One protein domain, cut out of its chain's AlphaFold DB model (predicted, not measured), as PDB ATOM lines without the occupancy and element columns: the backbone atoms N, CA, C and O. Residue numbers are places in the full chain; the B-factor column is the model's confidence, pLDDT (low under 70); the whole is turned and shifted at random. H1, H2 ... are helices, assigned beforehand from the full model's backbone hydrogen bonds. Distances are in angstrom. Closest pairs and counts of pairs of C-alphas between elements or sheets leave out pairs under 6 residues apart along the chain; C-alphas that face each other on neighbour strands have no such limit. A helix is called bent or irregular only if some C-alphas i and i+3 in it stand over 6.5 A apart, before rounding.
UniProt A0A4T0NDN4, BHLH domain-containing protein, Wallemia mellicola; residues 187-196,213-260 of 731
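What this domain is: This is residues 187 to 196 and 213 to 260 of the 731 residues of the protein "BHLH domain-containing protein" of Wallemia mellicola (UniProt A0A4T0NDN4). One long helix, H2, makes most of the length of the domain: its first part belongs to a small compact head, and beyond the head residues 244 to 260, of which 244 to 257 belong to H2, stick out as a bare arm. The head also holds the short helix H1, which touches H2 near that helix's beginning, and the unnamed stretch 213 to 225 with a small turn-back in it. The printed part has 58 residues, with two named helices in the order H1, H2 and no named strand; the class is all helix. It is only just extended, close to loose, with a radius of gyration of the C-alphas of 15.8 A and spans of 53 by 21 by 13 A.

How they stand to each other: H1, residues 187 to 191, touches H2, residues 226 to 257, with 4 pairs of C-alphas within 8 A. The closest C-alphas are those of Arg 190 and Val 229, 5.9 A apart, and H2 touches H1 with residues 229 to 233 alone. Residues 214 to 215 form a short antiparallel pairing with residues 218 to 219. In H1 every O i to N i+4 pair is within hydrogen-bond range; in H2, 27 of 28 are.

Where its parts are: H1 begins at C-alpha 187 (55.992, 22.391, 7.313) and is 6.3 A long from first to last C-alpha. H2 begins at C-alpha 226 (63.028, 28.027, 9.299) and ends at C-alpha 257 (27.536, 35.747, 38.460), 46.6 A from first to last C-alpha; it is not bent.

The domain as a whole: The two C-alphas farthest apart, those of Lys 223 and Pro 260, are 53.7 A apart. Without residues 244 to 260, which stand free, the body spans 26 by 21 by 14 A. The link from H1 to H2 runs across the cut: residues 197 to 212 are not printed, and C-alphas 196 and 213 are 11.2 A apart. The mean pLDDT of the printed part is 89.5, and no printed residue is under 70.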
ATOM      1  N   LEU A 187      57.162  22.047   8.124       94.88
ATOM      2  CA  LEU A 187      55.992  22.391   7.313       94.88
ATOM      3  C   LEU A 187      54.697  22.272   8.128       94.88
ATOM      4  O   LEU A 187      53.905  23.204   8.118       94.88
ATOM      5  N   SER A 188      54.532  21.189   8.892       95.06
ATOM      6  CA  SER A 188      53.420  21.015   9.837       95.06
ATOM      7  C   SER A 188      53.336  22.194  10.816       95.06
ATOM      8  O   SER A 188      52.315  22.877  10.849       95.06
ATOM      9  N   LEU A 189      54.445  22.540  11.487       96.50
ATOM     10  CA  LEU A 189      54.520  23.688  12.402       96.50
ATOM     11  C   LEU A 189      54.186  25.027  11.722       96.50
ATOM     12  O   LEU A 189      53.603  25.906  12.351       96.50
ATOM     13  N   ARG A 190      54.540  25.197  10.440       94.56
ATOM     14  CA  ARG A 190      54.137  26.376   9.659       94.56
ATOM     15  C   ARG A 190      52.617  26.410   9.467       94.56
ATOM     16  O   ARG A 190      52.028  27.472   9.625       94.56
ATOM     17  N   CYS A 191      51.995  25.281   9.131       92.12
ATOM     18  CA  CYS A 191      50.550  25.195   8.912       92.12
ATOM     19  C   CYS A 191      49.733  25.410  10.199       92.12
ATOM     20  O   CYS A 191      48.644  25.968  10.130       92.12
ATOM     21  N   THR A 192      50.267  25.044  11.371       93.75
ATOM     22  CA  THR A 192      49.615  25.259  12.679       93.75
ATOM     23  C   THR A 192      49.520  26.736  13.096       93.75
ATOM     24  O   THR A 192      48.730  27.064  13.978       93.75
ATOM     25  N   VAL A 193      50.306  27.642  12.501       94.69
ATOM     26  CA  VAL A 193      50.336  29.068  12.876       94.69
ATOM     27  C   VAL A 193      49.654  29.912  11.789       94.69
ATOM     28  O   VAL A 193      50.241  30.095  10.718       94.69
ATOM     29  N   PRO A 194      48.474  30.515  12.041       92.69
ATOM     30  CA  PRO A 194      47.715  31.243  11.016       92.69
ATOM     31  C   PRO A 194      48.513  32.348  10.304       92.69
ATOM     32  O   PRO A 194      48.465  32.469   9.078       92.69
ATOM     33  N   ALA A 195      49.341  33.097  11.042       89.38
ATOM     34  CA  ALA A 195      50.200  34.151  10.491       89.38
ATOM     35  C   ALA A 195      51.320  33.649   9.549       89.38
ATOM     36  O   ALA A 195      51.926  34.452   8.844       89.38
ATOM     37  N   LEU A 196      51.610  32.342   9.516       89.69
ATOM     38  CA  LEU A 196      52.586  31.720   8.606       89.69
ATOM     39  C   LEU A 196      51.930  31.037   7.388       89.69
ATOM     40  O   LEU A 196      52.629  30.619   6.453       89.69
ATOM     41  N   LEU A 213      51.267  43.245   8.687       82.94
ATOM     42  CA  LEU A 213      49.977  42.582   8.842       82.94
ATOM     43  C   LEU A 213      50.047  41.644  10.053       82.94
ATOM     44  O   LEU A 213      51.001  40.877  10.172       82.94
ATOM     45  N   TYR A 214      49.039  41.670  10.924       86.25
ATOM     46  CA  TYR A 214      48.927  40.755  12.062       86.25
ATOM     47  C   TYR A 214      47.721  39.831  11.894       86.25
ATOM     48  O   TYR A 214      46.625  40.292  11.584       86.25
ATOM     49  N   VAL A 215      47.907  38.540  12.171       85.25
ATOM     50  CA  VAL A 215      46.833  37.535  12.251       85.25
ATOM     51  C   VAL A 215      46.848  36.957  13.664       85.25
ATOM     52  O   VAL A 215      47.897  36.543  14.154       85.25
ATOM     53  N   GLU A 216      45.717  37.062  14.369       84.19
ATOM     54  CA  GLU A 216      45.569  36.798  15.820       84.19
ATOM     55  C   GLU A 216      46.588  37.534  16.734       84.19
ATOM     56  O   GLU A 216      46.753  37.251  17.927       84.19
ATOM     57  N   GLY A 217      47.236  38.568  16.189       82.44
ATOM     58  CA  GLY A 217      48.278  39.352  16.852       82.44
ATOM     59  C   GLY A 217      49.694  38.783  16.737       82.44
ATOM     60  O   GLY A 217      50.575  39.246  17.456       82.44
ATOM     61  N   VAL A 218      49.930  37.834  15.829       88.94
ATOM     62  CA  VAL A 218      51.267  37.443  15.352       88.94
ATOM     63  C   VAL A 218      51.513  38.098  13.992       88.94
ATOM     64  O   VAL A 218      50.618  38.122  13.147       88.94
ATOM     65  N   ALA A 219      52.705  38.657  13.775       86.94
ATOM     66  CA  ALA A 219      53.041  39.333  12.523       86.94
ATOM     67  C   ALA A 219      53.245  38.329  11.372       86.94
ATOM     68  O   ALA A 219      53.978  37.350  11.517       86.94
ATOM     69  N   VAL A 220      52.646  38.603  10.212       88.00
ATOM     70  CA  VAL A 220      52.830  37.835   8.973       88.00
ATOM     71  C   VAL A 220      54.209  38.163   8.384       88.00
ATOM     72  O   VAL A 220      54.464  39.318   8.026       88.00
ATOM     73  N   PRO A 221      55.139  37.196   8.266       85.50
ATOM     74  CA  PRO A 221      56.490  37.481   7.808       85.50
ATOM     75  C   PRO A 221      56.556  37.586   6.278       85.50
ATOM     76  O   PRO A 221      56.247  36.638   5.559       85.50
ATOM     77  N   ASN A 222      57.106  38.697   5.779       83.44
ATOM     78  CA  ASN A 222      57.313  38.962   4.343       83.44
ATOM     79  C   ASN A 222      58.133  37.889   3.592       83.44
ATOM     80  O   ASN A 222      58.138  37.863   2.362       83.44
ATOM     81  N   LYS A 223      58.859  37.020   4.308       86.25
ATOM     82  CA  LYS A 223      59.544  35.844   3.757       86.25
ATOM     83  C   LYS A 223      59.613  34.738   4.803       86.25
ATOM     84  O   LYS A 223      60.251  34.907   5.839       86.25
ATOM     85  N   ILE A 224      59.021  33.589   4.494       87.88
ATOM     86  CA  ILE A 224      58.968  32.439   5.401       87.88
ATOM     87  C   ILE A 224      60.242  31.595   5.248       87.88
ATOM     88  O   ILE A 224      60.590  31.151   4.154       87.88
ATOM     89  N   ASN A 225      60.953  31.380   6.352       92.69
ATOM     90  CA  ASN A 225      62.121  30.507   6.461       92.69
ATOM     91  C   ASN A 225      62.107  29.767   7.817       92.69
ATOM     92  O   ASN A 225      61.258  30.039   8.663       92.69
ATOM     93  N   LYS A 226      63.042  28.836   8.062       93.31
ATOM     94  CA  LYS A 226      63.028  28.027   9.299       93.31
ATOM     95  C   LYS A 226      63.097  28.859  10.591       93.31
ATOM     96  O   LYS A 226      62.449  28.495  11.562       93.31
ATOM     97  N   GLN A 227      63.821  29.979  10.594       93.81
ATOM     98  CA  GLN A 227      63.910  30.883  11.744       93.81
ATOM     99  C   GLN A 227      62.603  31.659  11.957       93.81
ATOM    100  O   GLN A 227      62.123  31.726  13.083       93.81
ATOM    101  N   THR A 228      61.981  32.197  10.899       93.50
ATOM    102  CA  THR A 228      60.703  32.926  11.042       93.50
ATOM    103  C   THR A 228      59.546  32.006  11.419       93.50
ATOM    104  O   THR A 228      58.637  32.454  12.107       93.50
ATOM    105  N   VAL A 229      59.578  30.728  11.008       94.00
ATOM    106  CA  VAL A 229      58.595  29.730  11.461       94.00
ATOM    107  C   VAL A 229      58.714  29.498  12.967       94.00
ATOM    108  O   VAL A 229      57.705  29.530  13.663       94.00
ATOM    109  N   LEU A 230      59.936  29.335  13.487       95.75
ATOM    110  CA  LEU A 230      60.160  29.173  14.927       95.75
ATOM    111  C   LEU A 230      59.756  30.426  15.718       95.75
ATOM    112  O   LEU A 230      59.061  30.300  16.720       95.75
ATOM    113  N   ILE A 231      60.127  31.627  15.254       92.44
ATOM    114  CA  ILE A 231      59.740  32.891  15.908       92.44
ATOM    115  C   ILE A 231      58.212  33.016  15.958       92.44
ATOM    116  O   ILE A 231      57.650  33.075  17.051       92.44
ATOM    117  N   GLY A 232      57.542  32.935  14.800       91.56
ATOM    118  CA  GLY A 232      56.086  33.059  14.700       91.56
ATOM    119  C   GLY A 232      55.326  32.009  15.515       91.56
ATOM    120  O   GLY A 232      54.299  32.332  16.104       91.56
ATOM    121  N   ALA A 233      55.854  30.787  15.629       95.62
ATOM    122  CA  ALA A 233      55.306  29.769  16.522       95.62
ATOM    123  C   ALA A 233      55.472  30.136  18.008       95.62
ATOM    124  O   ALA A 233      54.516  29.999  18.768       95.62
ATOM    125  N   THR A 234      56.638  30.645  18.436       95.12
ATOM    126  CA  THR A 234      56.808  31.085  19.837       95.12
ATOM    127  C   THR A 234      55.910  32.269  20.188       95.12
ATOM    128  O   THR A 234      55.344  32.296  21.278       95.12
ATOM    129  N   ASP A 235      55.715  33.208  19.261       91.88
ATOM    130  CA  ASP A 235      54.800  34.332  19.457       91.88
ATOM    131  C   ASP A 235      53.341  33.871  19.478       91.88
ATOM    132  O   ASP A 235      52.588  34.292  20.351       91.88
ATOM    133  N   TYR A 236      52.947  32.941  18.604       95.31
ATOM    134  CA  TYR A 236      51.601  32.365  18.623       95.31
ATOM    135  C   TYR A 236      51.298  31.648  19.945       95.31
ATOM    136  O   TYR A 236      50.244  31.882  20.529       95.31
ATOM    137  N   ILE A 237      52.248  30.880  20.491       94.19
ATOM    138  CA  ILE A 237      52.111  30.253  21.816       94.19
ATOM    139  C   ILE A 237      51.909  31.313  22.915       94.19
ATOM    140  O   ILE A 237      51.009  31.159  23.741       94.19
ATOM    141  N   ARG A 238      52.665  32.425  22.901       90.50
ATOM    142  CA  ARG A 238      52.461  33.553  23.839       90.50
ATOM    143  C   ARG A 238      51.057  34.159  23.705       90.50
ATOM    144  O   ARG A 238      50.398  34.406  24.714       90.50
ATOM    145  N   ARG A 239      50.577  34.376  22.472       90.31
ATOM    146  CA  ARG A 239      49.231  34.915  22.196       90.31
ATOM    147  C   ARG A 239      48.126  33.963  22.665       90.31
ATOM    148  O   ARG A 239      47.153  34.434  23.249       90.31
ATOM    149  N   LEU A 240      48.287  32.654  22.455       93.38
ATOM    150  CA  LEU A 240      47.341  31.636  22.919       93.38
ATOM    151  C   LEU A 240      47.283  31.569  24.450       93.38
ATOM    152  O   LEU A 240      46.185  31.668  24.988       93.38
ATOM    153  N   ARG A 241      48.424  31.520  25.156       88.31
ATOM    154  CA  ARG A 241      48.448  31.543  26.634       88.31
ATOM    155  C   ARG A 241      47.802  32.812  27.209       88.31
ATOM    156  O   ARG A 241      46.991  32.728  28.124       88.31
ATOM    157  N   GLY A 242      48.059  33.984  26.619       87.50
ATOM    158  CA  GLY A 242      47.399  35.232  27.032       87.50
ATOM    159  C   GLY A 242      45.887  35.277  26.742       87.50
ATOM    160  O   GLY A 242      45.139  35.943  27.463       87.50
ATOM    161  N   ARG A 243      45.416  34.566  25.704       89.50
ATOM    162  CA  ARG A 243      43.984  34.394  25.388       89.50
ATOM    163  C   ARG A 243      43.320  33.414  26.355       89.50
ATOM    164  O   ARG A 243      42.256  33.723  26.872       89.50
ATOM    165  N   GLU A 244      43.964  32.288  26.636       88.19
ATOM    166  CA  GLU A 244      43.558  31.277  27.620       88.19
ATOM    167  C   GLU A 244      43.416  31.891  29.022       88.19
ATOM    168  O   GLU A 244      42.320  31.893  29.574       88.19
ATOM    169  N   GLN A 245      44.454  32.560  29.539       86.88
ATOM    170  CA  GLN A 245      44.406  33.283  30.821       86.88
ATOM    171  C   GLN A 245      43.346  34.395  30.872       86.88
ATOM    172  O   GLN A 245      42.925  34.800  31.958       86.88
ATOM    173  N   ARG A 246      42.934  34.961  29.728       88.00
ATOM    174  CA  ARG A 246      41.805  35.903  29.675       88.00
ATOM    175  C   ARG A 246      40.477  35.154  29.755       88.00
ATOM    176  O   ARG A 246      39.677  35.481  30.623       88.00
ATOM    177  N   LEU A 247      40.279  34.144  28.909       89.25
ATOM    178  CA  LEU A 247      39.062  33.332  28.871       89.25
ATOM    179  C   LEU A 247      38.801  32.636  30.214       89.25
ATOM    180  O   LEU A 247      37.665  32.621  30.664       89.25
ATOM    181  N   MET A 248      39.835  32.146  30.905       84.25
ATOM    182  CA  MET A 248      39.702  31.574  32.252       84.25
ATOM    183  C   MET A 248      39.159  32.589  33.267       84.25
ATOM    184  O   MET A 248      38.282  32.245  34.053       84.25
ATOM    185  N   ARG A 249      39.614  33.849  33.221       83.88
ATOM    186  CA  ARG A 249      39.100  34.924  34.090       83.88
ATOM    187  C   ARG A 249      37.703  35.390  33.688       83.88
ATOM    188  O   ARG A 249      36.897  35.681  34.561       83.88
ATOM    189  N   GLU A 250      37.395  35.440  32.395       90.88
ATOM    190  CA  GLU A 250      36.038  35.723  31.907       90.88
ATOM    191  C   GLU A 250      35.061  34.621  32.354       90.88
ATOM    192  O   GLU A 250      34.002  34.924  32.896       90.88
ATOM    193  N   VAL A 251      35.457  33.348  32.248       86.94
ATOM    194  CA  VAL A 251      34.708  32.192  32.766       86.94
ATOM    195  C   VAL A 251      34.582  32.232  34.291       86.94
ATOM    196  O   VAL A 251      33.506  31.948  34.805       86.94
ATOM    197  N   GLU A 252      35.622  32.611  35.036       84.38
ATOM    198  CA  GLU A 252      35.552  32.737  36.498       84.38
ATOM    199  C   GLU A 252      34.612  33.867  36.946       84.38
ATOM    200  O   GLU A 252      33.793  33.662  37.843       84.38
ATOM    201  N   LEU A 253      34.651  35.022  36.275       89.06
ATOM    202  CA  LEU A 253      33.704  36.118  36.499       89.06
ATOM    203  C   LEU A 253      32.265  35.690  36.176       89.06
ATOM    204  O   LEU A 253      31.360  35.965  36.961       89.06
ATOM    205  N   LEU A 254      32.048  34.955  35.079       87.38
ATOM    206  CA  LEU A 254      30.732  34.410  34.736       87.38
ATOM    207  C   LEU A 254      30.254  33.379  35.778       87.38
ATOM    208  O   LEU A 254      29.136  33.509  36.280       87.38
ATOM    209  N   ARG A 255      31.111  32.436  36.203       81.50
ATOM    210  CA  ARG A 255      30.837  31.489  37.309       81.50
ATOM    211  C   ARG A 255      30.507  32.208  38.625       81.50
ATOM    212  O   ARG A 255      29.739  31.674  39.422       81.50
ATOM    213  N   ALA A 256      31.064  33.398  38.865       82.94
ATOM    214  CA  ALA A 256      30.748  34.228  40.029       82.94
ATOM    215  C   ALA A 256      29.406  34.982  39.909       82.94
ATOM    216  O   ALA A 256      28.843  35.365  40.932       82.94
ATOM    217  N   THR A 257      28.876  35.168  38.693       90.69
ATOM    218  CA  THR A 257      27.536  35.747  38.460       90.69
ATOM    219  C   THR A 257      26.395  34.725  38.429       90.69
ATOM    220  O   THR A 257      25.235  35.129  38.495       90.69
ATOM    221  N   LEU A 258      26.687  33.420  38.348       87.75
ATOM    222  CA  LEU A 258      25.655  32.377  38.313       87.75
ATOM    223  C   LEU A 258      24.905  32.239  39.656       87.75
ATOM    224  O   LEU A 258      25.535  32.265  40.720       87.75
ATOM    225  N   PRO A 259      23.579  31.995  39.637       88.56
ATOM    226  CA  PRO A 259      22.826  31.559  40.809       88.56
ATOM    227  C   PRO A 259      23.434  30.297  41.449       88.56
ATOM    228  O   PRO A 259      23.908  29.411  40.736       88.56
ATOM    229  N   PRO A 260      23.373  30.136  42.786       81.81
ATOM    230  CA  PRO A 260      24.038  29.026  43.472       81.81
ATOM    231  C   PRO A 260      23.525  27.639  43.050       81.81
ATOM    232  O   PRO A 260      24.296  26.687  43.049       81.81
TER     233      PRO A 260